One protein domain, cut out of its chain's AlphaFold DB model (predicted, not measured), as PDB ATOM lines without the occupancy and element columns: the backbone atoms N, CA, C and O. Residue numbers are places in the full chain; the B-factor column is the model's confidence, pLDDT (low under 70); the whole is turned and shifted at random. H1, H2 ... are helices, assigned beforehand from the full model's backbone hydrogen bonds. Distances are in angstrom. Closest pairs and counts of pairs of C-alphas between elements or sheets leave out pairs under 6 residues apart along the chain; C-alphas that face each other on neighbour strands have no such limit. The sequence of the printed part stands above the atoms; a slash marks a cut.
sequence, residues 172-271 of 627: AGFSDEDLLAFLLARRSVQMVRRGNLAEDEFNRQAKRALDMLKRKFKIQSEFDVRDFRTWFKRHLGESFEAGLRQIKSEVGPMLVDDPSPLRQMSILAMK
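What this domain is: This is residues 172 to 271 of the 627 residues of an uncharacterized protein of Phycisphaerae bacterium (UniProt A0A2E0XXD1). H1 runs through the middle of this domain, with H2 crossing it on one side, H6 across it on the opposite side, and H3 across it on a third side. Two short helices, H4 and H5, follow H3, and H5 packs on the later part of H1, while residues 251 to 260 make a loop that leads from there to H6. The printed part has 100 residues with six named helices, in the order H1, H2, H3, H4, H5, H6, and no named strand; its class is all helix. It is compact, with a radius of gyration of the C-alphas of 12.9 A, and rounded, spanning 36 by 30 by 22 A along its three main axes.

How they stand to each other: Begin at residues 176 to 193, which are H1, the hub: it touches four other helices, and its centre is the nearest to the mean of the C-alphas, at 3.0 A. Go on to H2, residues 199 to 216, which touches H1 at a steep tilt of 47 degrees, opposite ways; their closest C-alphas, those of Leu 180 and Leu 210, are 6.9 A apart. Next comes H3, residues 225 to 236, about perpendicular to H1 at 86 degrees. It only just touches H1, with 3 pairs of C-alphas within 8 A: look at Ala 181, the one residue of H1 that touches H3, whose C-alpha is 5.7 A from that of Phe 228, the closest pair. H3 also only just touches H2, with 3 such pairs, through its residue 225 alone; the closest C-alphas, those of Lys 207 and Val 225, are 6.2 A apart, and the lines are about perpendicular at 89 degrees. H4, residues 240 to 243, only just touches H3, with 3 pairs, where the C-alphas of Arg 229 and Phe 240 come closest at 6.0 A; H4 is apart from H1. H5, residues 247 to 250, touches residues 185 to 189 of H1, with the C-alphas of Val 189 and Lys 248 closest at 6.1 A; H4 and H5 meet only through their link. H6, residues 261 to 271, only just touches residues 179 to 182 of H1, with 3 pairs, the closest C-alphas being those of Phe 182 and Leu 262 at 5.7 A; they are about perpendicular at 87 degrees. H6 is apart from H2. The helix packing is mostly crossed: of the four touching pairs with a tilt, 0 are at a shallow one. In H2, H3 and H6 every O i to N i+4 pair is within hydrogen-bond range, in H1 13 of 14 are, and H4 and H5 are too short for such a pair.

Where its parts are: Find C-alpha 176 at (1.569, 81.983, 50.904); from there H1 runs 26.4 A to C-alpha 193 at (18.843, 92.008, 33.678). H2 covers 25.3 A from Glu 199 to Lys 216, and H3 16.2 A from Val 225 to Leu 236. H4 measures 5.0 A and H5 4.9 A. H6 runs 15.3 A from Pro 261 to Lys 271, whose C-alpha is at (3.360, 71.644, 34.886).

The domain as a whole: Look for the two C-alphas farthest apart at Asp 200 and Asp 257, 36.2 A from each other. The printed part has no cut, and no link is long: H1 to H2, H3 to H4 and H4 to H5 are tight, H2 to H3 and H5 to H6 short. The mean pLDDT of the printed part is 87.2; you will find values under 70 at residues 192 to 197, of which 192 and 193 belong to H1, and at residue 245.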
ATOM      1  N   ALA A 172       0.468  71.612  46.591       95.81
ATOM      2  CA  ALA A 172       1.700  70.913  46.951       95.81
ATOM      3  C   ALA A 172       2.201  71.212  48.383       95.81
ATOM      4  O   ALA A 172       3.234  70.686  48.797       95.81
ATOM      5  N   GLY A 173       1.485  72.038  49.152       96.94
ATOM      6  CA  GLY A 173       1.757  72.326  50.563       96.94
ATOM      7  C   GLY A 173       2.632  73.553  50.829       96.94
ATOM      8  O   GLY A 173       2.998  73.788  51.982       96.94
ATOM      9  N   PHE A 174       2.970  74.347  49.808       97.00
ATOM     10  CA  PHE A 174       3.720  75.591  49.998       97.00
ATOM     11  C   PHE A 174       2.844  76.686  50.613       97.00
ATOM     12  O   PHE A 174       1.676  76.856  50.258       97.00
ATOM     13  N   SER A 175       3.422  77.460  51.532       96.50
ATOM     14  CA  SER A 175       2.721  78.568  52.176       96.50
ATOM     15  C   SER A 175       2.591  79.781  51.249       96.50
ATOM     16  O   SER A 175       3.336  79.952  50.282       96.50
ATOM     17  N   ASP A 176       1.686  80.695  51.593       95.81
ATOM     18  CA  ASP A 176       1.569  81.983  50.904       95.81
ATOM     19  C   ASP A 176       2.870  82.816  50.975       95.81
ATOM     20  O   ASP A 176       3.152  83.605  50.072       95.81
ATOM     21  N   GLU A 177       3.691  82.637  52.016       96.88
ATOM     22  CA  GLU A 177       5.001  83.291  52.136       96.88
ATOM     23  C   GLU A 177       6.026  82.696  51.163       96.88
ATOM     24  O   GLU A 177       6.758  83.448  50.515       96.88
ATOM     25  N   ASP A 178       6.034  81.368  50.996       96.75
ATOM     26  CA  ASP A 178       6.868  80.686  49.995       96.75
ATOM     27  C   ASP A 178       6.496  81.150  48.582       96.75
ATOM     28  O   ASP A 178       7.368  81.497  47.780       96.75
ATOM     29  N   LEU A 179       5.192  81.251  48.305       95.31
ATOM     30  CA  LEU A 179       4.670  81.743  47.034       95.31
ATOM     31  C   LEU A 179       5.089  83.197  46.767       95.31
ATOM     32  O   LEU A 179       5.555  83.521  45.670       95.31
ATOM     33  N   LEU A 180       4.959  84.088  47.757       96.38
ATOM     34  CA  LEU A 180       5.409  85.479  47.636       96.38
ATOM     35  C   LEU A 180       6.917  85.562  47.380       96.38
ATOM     36  O   LEU A 180       7.347  86.345  46.526       96.38
ATOM     37  N   ALA A 181       7.712  84.744  48.074       95.88
ATOM     38  CA  ALA A 181       9.152  84.678  47.871       95.88
ATOM     39  C   ALA A 181       9.509  84.198  46.458       95.88
ATOM     40  O   ALA A 181      10.328  84.824  45.781       95.88
ATOM     41  N   PHE A 182       8.849  83.148  45.971       94.50
ATOM     42  CA  PHE A 182       9.033  82.616  44.622       94.50
ATOM     43  C   PHE A 182       8.691  83.626  43.527       94.50
ATOM     44  O   PHE A 182       9.490  83.868  42.616       94.50
ATOM     45  N   LEU A 183       7.527  84.269  43.623       92.31
ATOM     46  CA  LEU A 183       7.083  85.254  42.637       92.31
ATOM     47  C   LEU A 183       7.995  86.489  42.622       92.31
ATOM     48  O   LEU A 183       8.293  87.033  41.550       92.31
ATOM     49  N   LEU A 184       8.488  86.915  43.790       93.25
ATOM     50  CA  LEU A 184       9.472  87.991  43.881       93.25
ATOM     51  C   LEU A 184      10.833  87.574  43.300       93.25
ATOM     52  O   LEU A 184      11.446  88.362  42.573       93.25
ATOM     53  N   ALA A 185      11.286  86.342  43.545       90.75
ATOM     54  CA  ALA A 185      12.520  85.803  42.974       90.75
ATOM     55  C   ALA A 185      12.466  85.756  41.434       90.75
ATOM     56  O   ALA A 185      13.374  86.264  40.773       90.75
ATOM     57  N   ARG A 186      11.363  85.263  40.846       86.06
ATOM     58  CA  ARG A 186      11.146  85.268  39.383       86.06
ATOM     59  C   ARG A 186      11.209  86.671  38.793       86.06
ATOM     60  O   ARG A 186      11.874  86.897  37.784       86.06
ATOM     61  N   ARG A 187      10.551  87.638  39.438       86.75
ATOM     62  CA  ARG A 187      10.563  89.037  38.991       86.75
ATOM     63  C   ARG A 187      11.954  89.666  39.100       86.75
ATOM     64  O   ARG A 187      12.337  90.459  38.240       86.75
ATOM     65  N   SER A 188      12.721  89.277  40.116       84.12
ATOM     66  CA  SER A 188      14.072  89.788  40.356       84.12
ATOM     67  C   SER A 188      15.038  89.459  39.214       84.12
ATOM     68  O   SER A 188      15.893  90.285  38.908       84.12
ATOM     69  N   VAL A 189      14.857  88.340  38.495       77.62
ATOM     70  CA  VAL A 189      15.649  88.018  37.285       77.62
ATOM     71  C   VAL A 189      15.554  89.133  36.237       77.62
ATOM     72  O   VAL A 189      16.567  89.550  35.675       77.62
ATOM     73  N   GLN A 190      14.349  89.651  35.981       70.88
ATOM     74  CA  GLN A 190      14.151  90.745  35.024       70.88
ATOM     75  C   GLN A 190      14.704  92.074  35.544       70.88
ATOM     76  O   GLN A 190      15.229  92.867  34.766       70.88
ATOM     77  N   MET A 191      14.593  92.316  36.851       75.44
ATOM     78  CA  MET A 191      15.108  93.526  37.495       75.44
ATOM     79  C   MET A 191      16.639  93.587  37.377       75.44
ATOM     80  O   MET A 191      17.176  94.604  36.955       75.44
ATOM     81  N   VAL A 192      17.328  92.471  37.634       69.19
ATOM     82  CA  VAL A 192      18.793  92.347  37.533       69.19
ATOM     83  C   VAL A 192      19.280  92.446  36.083       69.19
ATOM     84  O   VAL A 192      20.299  93.079  35.818       69.19
ATOM     85  N   ARG A 193      18.532  91.889  35.118       63.69
ATOM     86  CA  ARG A 193      18.843  92.008  33.678       63.69
ATOM     87  C   ARG A 193      18.878  93.455  33.172       63.69
ATOM     88  O   ARG A 193      19.556  93.717  32.186       63.69
ATOM     89  N   ARG A 194      18.183  94.392  33.826       63.84
ATOM     90  CA  ARG A 194      18.157  95.820  33.449       63.84
ATOM     91  C   ARG A 194      19.380  96.621  33.940       63.84
ATOM     92  O   ARG A 194      19.423  97.827  33.718       63.84
ATOM     93  N   GLY A 195      20.378  95.971  34.554       58.91
ATOM     94  CA  GLY A 195      21.632  96.583  35.025       58.91
ATOM     95  C   GLY A 195      21.682  96.809  36.544       58.91
ATOM     96  O   GLY A 195      20.685  96.595  37.229       58.91
ATOM     97  N   ASN A 196      22.856  97.211  37.065       54.31
ATOM     98  CA  ASN A 196      23.171  97.384  38.500       54.31
ATOM     99  C   ASN A 196      22.145  98.271  39.234       54.31
ATOM    100  O   ASN A 196      22.308  99.486  39.349       54.31
ATOM    101  N   LEU A 197      21.093  97.650  39.764       65.44
ATOM    102  CA  LEU A 197      20.145  98.297  40.658       65.44
ATOM    103  C   LEU A 197      20.846  98.575  41.988       65.44
ATOM    104  O   LEU A 197      21.276  97.647  42.672       65.44
ATOM    105  N   ALA A 198      20.942  99.851  42.364       77.38
ATOM    106  CA  ALA A 198      21.325 100.228  43.719       77.38
ATOM    107  C   ALA A 198      20.369  99.573  44.734       77.38
ATOM    108  O   ALA A 198      19.172  99.433  44.463       77.38
ATOM    109  N   GLU A 199      20.879  99.202  45.906       80.56
ATOM    110  CA  GLU A 199      20.134  98.452  46.928       80.56
ATOM    111  C   GLU A 199      18.795  99.116  47.305       80.56
ATOM    112  O   GLU A 199      17.755  98.457  47.366       80.56
ATOM    113  N   ASP A 200      18.790 100.443  47.450       82.81
ATOM    114  CA  ASP A 200      17.580 101.216  47.741       82.81
ATOM    115  C   ASP A 200      16.532 101.134  46.626       82.81
ATOM    116  O   ASP A 200      15.327 101.113  46.892       82.81
ATOM    117  N   GLU A 201      16.970 101.089  45.368       83.25
ATOM    118  CA  GLU A 201      16.067 100.972  44.226       83.25
ATOM    119  C   GLU A 201      15.477  99.564  44.139       83.25
ATOM    120  O   GLU A 201      14.269  99.422  43.927       83.25
ATOM    121  N   PHE A 202      16.282  98.529  44.403       85.06
ATOM    122  CA  PHE A 202      15.773  97.166  44.531       85.06
ATOM    123  C   PHE A 202      14.713  97.078  45.635       85.06
ATOM    124  O   PHE A 202      13.602  96.619  45.370       85.06
ATOM    125  N   ASN A 203      15.002  97.578  46.840       88.56
ATOM    126  CA  ASN A 203      14.075  97.514  47.973       88.56
ATOM    127  C   ASN A 203      12.742  98.223  47.668       88.56
ATOM    128  O   ASN A 203      11.669  97.692  47.968       88.56
ATOM    129  N   ARG A 204      12.783  99.393  47.011       89.31
ATOM    130  CA  ARG A 204      11.571 100.107  46.568       89.31
ATOM    131  C   ARG A 204      10.753  99.294  45.568       89.31
ATOM    132  O   ARG A 204       9.530  99.206  45.706       89.31
ATOM    133  N   GLN A 205      11.400  98.727  44.554       89.25
ATOM    134  CA  GLN A 205      10.710  97.950  43.526       89.25
ATOM    135  C   GLN A 205      10.176  96.618  44.074       89.25
ATOM    136  O   GLN A 205       9.038  96.258  43.771       89.25
ATOM    137  N   ALA A 206      10.940  95.932  44.927       90.88
ATOM    138  CA  ALA A 206      10.546  94.690  45.585       90.88
ATOM    139  C   ALA A 206       9.329  94.895  46.493       90.88
ATOM    140  O   ALA A 206       8.363  94.142  46.397       90.88
ATOM    141  N   LYS A 207       9.308  95.970  47.293       94.31
ATOM    142  CA  LYS A 207       8.141  96.324  48.116       94.31
ATOM    143  C   LYS A 207       6.887  96.527  47.262       94.31
ATOM    144  O   LYS A 207       5.857  95.907  47.513       94.31
ATOM    145  N   ARG A 208       6.985  97.335  46.199       92.88
ATOM    146  CA  ARG A 208       5.863  97.560  45.266       92.88
ATOM    147  C   ARG A 208       5.396  96.264  44.603       92.88
ATOM    148  O   ARG A 208       4.199  96.095  44.371       92.88
ATOM    149  N   ALA A 209       6.329  95.371  44.269       91.69
ATOM    150  CA  ALA A 209       6.014  94.066  43.710       91.69
ATOM    151  C   ALA A 209       5.248  93.200  44.716       91.69
ATOM    152  O   ALA A 209       4.192  92.692  44.356       91.69
ATOM    153  N   LEU A 210       5.708  93.093  45.964       95.38
ATOM    154  CA  LEU A 210       5.018  92.340  47.016       95.38
ATOM    155  C   LEU A 210       3.602  92.869  47.264       95.38
ATOM    156  O   LEU A 210       2.658  92.086  47.248       95.38
ATOM    157  N   ASP A 211       3.423  94.186  47.388       94.06
ATOM    158  CA  ASP A 211       2.096  94.790  47.589       94.06
ATOM    159  C   ASP A 211       1.130  94.456  46.440       94.06
ATOM    160  O   ASP A 211      -0.063  94.219  46.642       94.06
ATOM    161  N   MET A 212       1.641  94.444  45.208       93.62
ATOM    162  CA  MET A 212       0.874  94.067  44.025       93.62
ATOM    163  C   MET A 212       0.531  92.578  44.020       93.62
ATOM    164  O   MET A 212      -0.610  92.233  43.725       93.62
ATOM    165  N   LEU A 213       1.494  91.710  44.339       92.69
ATOM    166  CA  LEU A 213       1.310  90.260  44.376       92.69
ATOM    167  C   LEU A 213       0.292  89.866  45.453       92.69
ATOM    168  O   LEU A 213      -0.641  89.128  45.149       92.69
ATOM    169  N   LYS A 214       0.390  90.445  46.657       94.62
ATOM    170  CA  LYS A 214      -0.581  90.239  47.743       94.62
ATOM    171  C   LYS A 214      -2.002  90.579  47.305       94.62
ATOM    172  O   LYS A 214      -2.912  89.777  47.488       94.62
ATOM    173  N   ARG A 215      -2.196  91.728  46.645       93.31
ATOM    174  CA  ARG A 215      -3.508  92.108  46.091       93.31
ATOM    175  C   ARG A 215      -3.964  91.173  44.973       93.31
ATOM    176  O   ARG A 215      -5.113  90.747  44.985       93.31
ATOM    177  N   LYS A 216      -3.081  90.860  44.017       89.44
ATOM    178  CA  LYS A 216      -3.400  90.035  42.840       89.44
ATOM    179  C   LYS A 216      -3.846  88.628  43.241       89.44
ATOM    180  O   LYS A 216      -4.835  88.142  42.709       89.44
ATOM    181  N   PHE A 217      -3.146  88.014  44.191       89.38
ATOM    182  CA  PHE A 217      -3.384  86.637  44.633       89.38
ATOM    183  C   PHE A 217      -4.167  86.542  45.950       89.38
ATOM    184  O   PHE A 217      -4.268  85.461  46.523       89.38
ATOM    185  N   LYS A 218      -4.730  87.669  46.417       91.69
ATOM    186  CA  LYS A 218      -5.550  87.797  47.636       91.69
ATOM    187  C   LYS A 218      -4.875  87.254  48.910       91.69
ATOM    188  O   LYS A 218      -5.556  86.790  49.818       91.69
ATOM    189  N   ILE A 219      -3.553  87.365  48.993       92.88
ATOM    190  CA  ILE A 219      -2.745  86.864  50.109       92.88
ATOM    191  C   ILE A 219      -2.810  87.844  51.284       92.88
ATOM    192  O   ILE A 219      -2.467  89.022  51.137       92.88
ATOM    193  N   GLN A 220      -3.213  87.349  52.456       92.75
ATOM    194  CA  GLN A 220      -3.206  88.095  53.716       92.75
ATOM    195  C   GLN A 220      -1.930  87.755  54.495       92.75
ATOM    196  O   GLN A 220      -1.899  86.802  55.266       92.75
ATOM    197  N   SER A 221      -0.859  88.511  54.258       93.00
ATOM    198  CA  SER A 221       0.428  88.300  54.927       93.00
ATOM    199  C   SER A 221       1.167  89.621  55.135       93.00
ATOM    200  O   SER A 221       1.150  90.496  54.264       93.00
ATOM    201  N   GLU A 222       1.865  89.747  56.263       94.50
ATOM    202  CA  GLU A 222       2.758  90.874  56.567       94.50
ATOM    203  C   GLU A 222       4.130  90.751  55.877       94.50
ATOM    204  O   GLU A 222       4.892  91.709  55.884       94.50
ATOM    205  N   PHE A 223       4.399  89.635  55.182       96.44
ATOM    206  CA  PHE A 223       5.681  89.317  54.541       96.44
ATOM    207  C   PHE A 223       6.272  90.479  53.730       96.44
ATOM    208  O   PHE A 223       5.645  90.966  52.778       96.44
ATOM    209  N   ASP A 224       7.475  90.918  54.085       96.19
ATOM    210  CA  ASP A 224       8.140  92.067  53.477       96.19
ATOM    211  C   ASP A 224       9.487  91.719  52.801       96.19
ATOM    212  O   ASP A 224       9.848  90.561  52.588       96.19
ATOM    213  N   VAL A 225      10.241  92.745  52.389       94.31
ATOM    214  CA  VAL A 225      11.539  92.564  51.714       94.31
ATOM    215  C   VAL A 225      12.596  91.959  52.652       94.31
ATOM    216  O   VAL A 225      13.474  91.220  52.201       94.31
ATOM    217  N   ARG A 226      12.538  92.253  53.954       94.88
ATOM    218  CA  ARG A 226      13.439  91.674  54.957       94.88
ATOM    219  C   ARG A 226      13.098  90.204  55.189       94.88
ATOM    220  O   ARG A 226      14.020  89.385  55.281       94.88
ATOM    221  N   ASP A 227      11.813  89.873  55.235       96.81
ATOM    222  CA  ASP A 227      11.351  88.491  55.342       96.81
ATOM    223  C   ASP A 227      11.781  87.687  54.120       96.81
ATOM    224  O   ASP A 227      12.388  86.631  54.277       96.81
ATOM    225  N   PHE A 228      11.622  88.240  52.912       95.19
ATOM    226  CA  PHE A 228      12.128  87.635  51.679       95.19
ATOM    227  C   PHE A 228      13.622  87.304  51.746       95.19
ATOM    228  O   PHE A 228      14.025  86.191  51.423       95.19
ATOM    229  N   ARG A 229      14.461  88.241  52.195       94.00
ATOM    230  CA  ARG A 229      15.915  88.019  52.304       94.00
ATOM    231  C   ARG A 229      16.255  86.928  53.317       94.00
ATOM    232  O   ARG A 229      17.159  86.125  53.085       94.00
ATOM    233  N   THR A 230      15.527  86.901  54.430       95.69
ATOM    234  CA  THR A 230      15.680  85.885  55.478       95.69
ATOM    235  C   THR A 230      15.247  84.515  54.966       95.69
ATOM    236  O   THR A 230      15.973  83.536  55.134       95.69
ATOM    237  N   TRP A 231      14.105  84.464  54.283       95.75
ATOM    238  CA  TRP A 231      13.567  83.285  53.625       95.75
ATOM    239  C   TRP A 231      14.548  82.742  52.584       95.75
ATOM    240  O   TRP A 231      14.877  81.560  52.618       95.75
ATOM    241  N   PHE A 232      15.081  83.604  51.716       93.81
ATOM    242  CA  PHE A 232      16.011  83.222  50.653       93.81
ATOM    243  C   PHE A 232      17.264  82.575  51.241       93.81
ATOM    244  O   PHE A 232      17.623  81.460  50.874       93.81
ATOM    245  N   LYS A 233      17.870  83.224  52.245       93.44
ATOM    246  CA  LYS A 233      19.050  82.692  52.931       93.44
ATOM    247  C   LYS A 233      18.783  81.375  53.650       93.44
ATOM    248  O   LYS A 233      19.645  80.502  53.645       93.44
ATOM    249  N   ARG A 234      17.607  81.224  54.265       94.38
ATOM    250  CA  ARG A 234      17.225  79.990  54.963       94.38
ATOM    251  C   ARG A 234      17.120  78.801  54.009       94.38
ATOM    252  O   ARG A 234      17.564  77.721  54.375       94.38
ATOM    253  N   HIS A 235      16.542  78.995  52.824       91.31
ATOM    254  CA  HIS A 235      16.238  77.889  51.909       91.31
ATOM    255  C   HIS A 235      17.308  77.632  50.848       91.31
ATOM    256  O   HIS A 235      17.343  76.537  50.301       91.31
ATOM    257  N   LEU A 236      18.170  78.610  50.556       88.75
ATOM    258  CA  LEU A 236      19.224  78.482  49.540       88.75
ATOM    259  C   LEU A 236      20.641  78.528  50.126       88.75
ATOM    260  O   LEU A 236      21.614  78.374  49.399       88.75
ATOM    261  N   GLY A 237      20.783  78.746  51.436       87.44
ATOM    262  CA  GLY A 237      22.074  78.720  52.133       87.44
ATOM    263  C   GLY A 237      22.949  79.967  51.950       87.44
ATOM    264  O   GLY A 237      23.930  80.129  52.675       87.44
ATOM    265  N   GLU A 238      22.588  80.889  51.054       87.62
ATOM    266  CA  GLU A 238      23.340  82.117  50.771       87.62
ATOM    267  C   GLU A 238      22.471  83.381  50.817       87.62
ATOM    268  O   GLU A 238      21.247  83.328  50.719       87.62
ATOM    269  N   SER A 239      23.084  84.556  51.006       87.94
ATOM    270  CA  SER A 239      22.319  85.807  50.939       87.94
ATOM    271  C   SER A 239      21.793  86.045  49.526       87.94
ATOM    272  O   SER A 239      22.410  85.632  48.545       87.94
ATOM    273  N   PHE A 240      20.684  86.778  49.421       85.38
ATOM    274  CA  PHE A 240      20.110  87.151  48.131       85.38
ATOM    275  C   PHE A 240      21.145  87.808  47.206       85.38
ATOM    276  O   PHE A 240      21.268  87.395  46.063       85.38
ATOM    277  N   GLU A 241      21.957  88.745  47.714       83.50
ATOM    278  CA  GLU A 241      23.041  89.406  46.967       83.50
ATOM    279  C   GLU A 241      24.036  88.426  46.349       83.50
ATOM    280  O   GLU A 241      24.444  88.603  45.201       83.50
ATOM    281  N   ALA A 242      24.453  87.419  47.122       73.38
ATOM    282  CA  ALA A 242      25.414  86.421  46.674       73.38
ATOM    283  C   ALA A 242      24.773  85.475  45.645       73.38
ATOM    284  O   ALA A 242      25.372  85.199  44.603       73.38
ATOM    285  N   GLY A 243      23.514  85.092  45.886       71.75
ATOM    286  CA  GLY A 243      22.739  84.195  45.031       71.75
ATOM    287  C   GLY A 243      22.097  84.835  43.804       71.75
ATOM    288  O   GLY A 243      21.531  84.129  42.970       71.75
ATOM    289  N   LEU A 244      22.230  86.152  43.605       74.56
ATOM    290  CA  LEU A 244      21.732  86.845  42.408       74.56
ATOM    291  C   LEU A 244      22.263  86.239  41.102       74.56
ATOM    292  O   LEU A 244      21.584  86.285  40.077       74.56
ATOM    293  N   ARG A 245      23.469  85.661  41.121       68.19
ATOM    294  CA  ARG A 245      24.057  84.998  39.946       68.19
ATOM    295  C   ARG A 245      23.388  83.659  39.625       68.19
ATOM    296  O   ARG A 245      23.355  83.272  38.462       68.19
ATOM    297  N   GLN A 246      22.846  82.983  40.636       71.88
ATOM    298  CA  GLN A 246      22.263  81.641  40.539       71.88
ATOM    299  C   GLN A 246      20.728  81.670  40.500       71.88
ATOM    300  O   GLN A 246      20.088  80.711  40.088       71.88
ATOM    301  N   ILE A 247      20.100  82.801  40.835       81.19
ATOM    302  CA  ILE A 247      18.638  82.910  40.894       81.19
ATOM    303  C   ILE A 247      17.944  82.531  39.578       81.19
ATOM    304  O   ILE A 247      16.864  81.954  39.606       81.19
ATOM    305  N   LYS A 248      18.575  82.794  38.421       77.38
ATOM    306  CA  LYS A 248      18.039  82.413  37.103       77.38
ATOM    307  C   LYS A 248      17.898  80.894  36.968       77.38
ATOM    308  O   LYS A 248      16.889  80.444  36.437       77.38
ATOM    309  N   SER A 249      18.884  80.118  37.422       75.31
ATOM    310  CA  SER A 249      18.790  78.657  37.402       75.31
ATOM    311  C   SER A 249      17.808  78.155  38.454       75.31
ATOM    312  O   SER A 249      17.102  77.185  38.200       75.31
ATOM    313  N   GLU A 250      17.721  78.799  39.619       82.62
ATOM    314  CA  GLU A 250      16.813  78.381  40.700       82.62
ATOM    315  C   GLU A 250      15.334  78.588  40.379       82.62
ATOM    316  O   GLU A 250      14.501  77.795  40.798       82.62
ATOM    317  N   VAL A 251      14.991  79.608  39.593       82.12
ATOM    318  CA  VAL A 251      13.601  79.825  39.159       82.12
ATOM    319  C   VAL A 251      13.281  79.193  37.803       82.12
ATOM    320  O   VAL A 251      12.164  79.351  37.312       82.12
ATOM    321  N   GLY A 252      14.237  78.496  37.185       78.75
ATOM    322  CA  GLY A 252      14.017  77.710  35.972       78.75
ATOM    323  C   GLY A 252      13.417  76.334  36.299       78.75
ATOM    324  O   GLY A 252      13.846  75.718  37.275       78.75
ATOM    325  N   PRO A 253      12.467  75.819  35.501       79.12
ATOM    326  CA  PRO A 253      11.756  74.570  35.785       79.12
ATOM    327  C   PRO A 253      12.535  73.336  35.285       79.12
ATOM    328  O   PRO A 253      11.996  72.501  34.566       79.12
ATOM    329  N   MET A 254      13.827  73.241  35.608       78.44
ATOM    330  CA  MET A 254      14.670  72.098  35.221       78.44
ATOM    331  C   MET A 254      14.681  71.037  36.318       78.44
ATOM    332  O   MET A 254      14.733  71.377  37.500       78.44
ATOM    333  N   LEU A 255      14.698  69.761  35.937       80.00
ATOM    334  CA  LEU A 255      14.845  68.666  36.890       80.00
ATOM    335  C   LEU A 255      16.301  68.560  37.371       80.00
ATOM    336  O   LEU A 255      17.235  68.572  36.569       80.00
ATOM    337  N   VAL A 256      16.485  68.442  38.685       80.62
ATOM    338  CA  VAL A 256      17.763  68.130  39.347       80.62
ATOM    339  C   VAL A 256      17.508  67.160  40.500       80.62
ATOM    340  O   VAL A 256      16.363  67.018  40.923       80.62
ATOM    341  N   ASP A 257      18.558  66.523  41.022       83.56
ATOM    342  CA  ASP A 257      18.423  65.497  42.070       83.56
ATOM    343  C   ASP A 257      17.864  66.047  43.392       83.56
ATOM    344  O   ASP A 257      17.048  65.388  44.030       83.56
ATOM    345  N   ASP A 258      18.271  67.258  43.779       87.25
ATOM    346  CA  ASP A 258      17.804  67.937  44.994       87.25
ATOM    347  C   ASP A 258      17.363  69.375  44.657       87.25
ATOM    348  O   ASP A 258      18.166  70.315  44.698       87.25
ATOM    349  N   PRO A 259      16.118  69.565  44.178       88.31
ATOM    350  CA  PRO A 259      15.643  70.872  43.755       88.31
ATOM    351  C   PRO A 259      15.339  71.752  44.967       88.31
ATOM    352  O   PRO A 259      14.612  71.351  45.877       88.31
ATOM    353  N   SER A 260      15.807  72.999  44.937       92.00
ATOM    354  CA  SER A 260      15.430  73.994  45.940       92.00
ATOM    355  C   SER A 260      13.916  74.255  45.946       92.00
ATOM    356  O   SER A 260      13.248  74.027  44.931       92.00
ATOM    357  N   PRO A 261      13.353  74.826  47.028       93.94
ATOM    358  CA  PRO A 261      11.943  75.218  47.051       93.94
ATOM    359  C   PRO A 261      11.539  76.128  45.878       93.94
ATOM    360  O   PRO A 261      10.444  75.986  45.339       93.94
ATOM    361  N   LEU A 262      12.429  77.026  45.424       92.00
ATOM    362  CA  LEU A 262      12.172  77.868  44.247       92.00
ATOM    363  C   LEU A 262      12.022  77.042  42.967       92.00
ATOM    364  O   LEU A 262      11.126  77.311  42.165       92.00
ATOM    365  N   ARG A 263      12.876  76.032  42.789       90.62
ATOM    366  CA  ARG A 263      12.850  75.159  41.615       90.62
ATOM    367  C   ARG A 263      11.646  74.225  41.642       90.62
ATOM    368  O   ARG A 263      10.987  74.084  40.618       90.62
ATOM    369  N   GLN A 264      11.305  73.670  42.805       94.06
ATOM    370  CA  GLN A 264      10.094  72.861  42.995       94.06
ATOM    371  C   GLN A 264       8.832  73.650  42.619       94.06
ATOM    372  O   GLN A 264       8.043  73.195  41.793       94.06
ATOM    373  N   MET A 265       8.682  74.875  43.138       94.69
ATOM    374  CA  MET A 265       7.566  75.757  42.772       94.69
ATOM    375  C   MET A 265       7.572  76.130  41.282       94.69
ATOM    376  O   MET A 265       6.507  76.240  40.676       94.69
ATOM    377  N   SER A 266       8.748  76.293  40.664       90.12
ATOM    378  CA  SER A 266       8.857  76.544  39.221       90.12
ATOM    379  C   SER A 266       8.376  75.359  38.381       90.12
ATOM    380  O   SER A 266       7.611  75.557  37.440       90.12
ATOM    381  N   ILE A 267       8.764  74.134  38.750       90.38
ATOM    382  CA  ILE A 267       8.319  72.892  38.103       90.38
ATOM    383  C   ILE A 267       6.799  72.739  38.222       90.38
ATOM    384  O   ILE A 267       6.146  72.449  37.225       90.38
ATOM    385  N   LEU A 268       6.224  72.983  39.405       93.81
ATOM    386  CA  LEU A 268       4.772  72.917  39.622       93.81
ATOM    387  C   LEU A 268       4.018  73.950  38.781       93.81
ATOM    388  O   LEU A 268       3.044  73.613  38.108       93.81
ATOM    389  N   ALA A 269       4.492  75.199  38.777       91.00
ATOM    390  CA  ALA A 269       3.899  76.252  37.964       91.00
ATOM    391  C   ALA A 269       3.995  75.941  36.465       91.00
ATOM    392  O   ALA A 269       3.047  76.223  35.737       91.00
ATOM    393  N   MET A 270       5.116  75.375  36.005       89.62
ATOM    394  CA  MET A 270       5.282  74.972  34.610       89.62
ATOM    395  C   MET A 270       4.357  73.810  34.258       89.62
ATOM    396  O   MET A 270       3.628  73.905  33.284       89.62
ATOM    397  N   LYS A 271       4.274  72.774  35.100       92.81
ATOM    398  CA  LYS A 271       3.360  71.644  34.886       92.81
ATOM    399  C   LYS A 271       1.903  72.096  34.734       92.81
ATOM    400  O   LYS A 271       1.194  71.581  33.880       92.81
TER     401      LYS A 271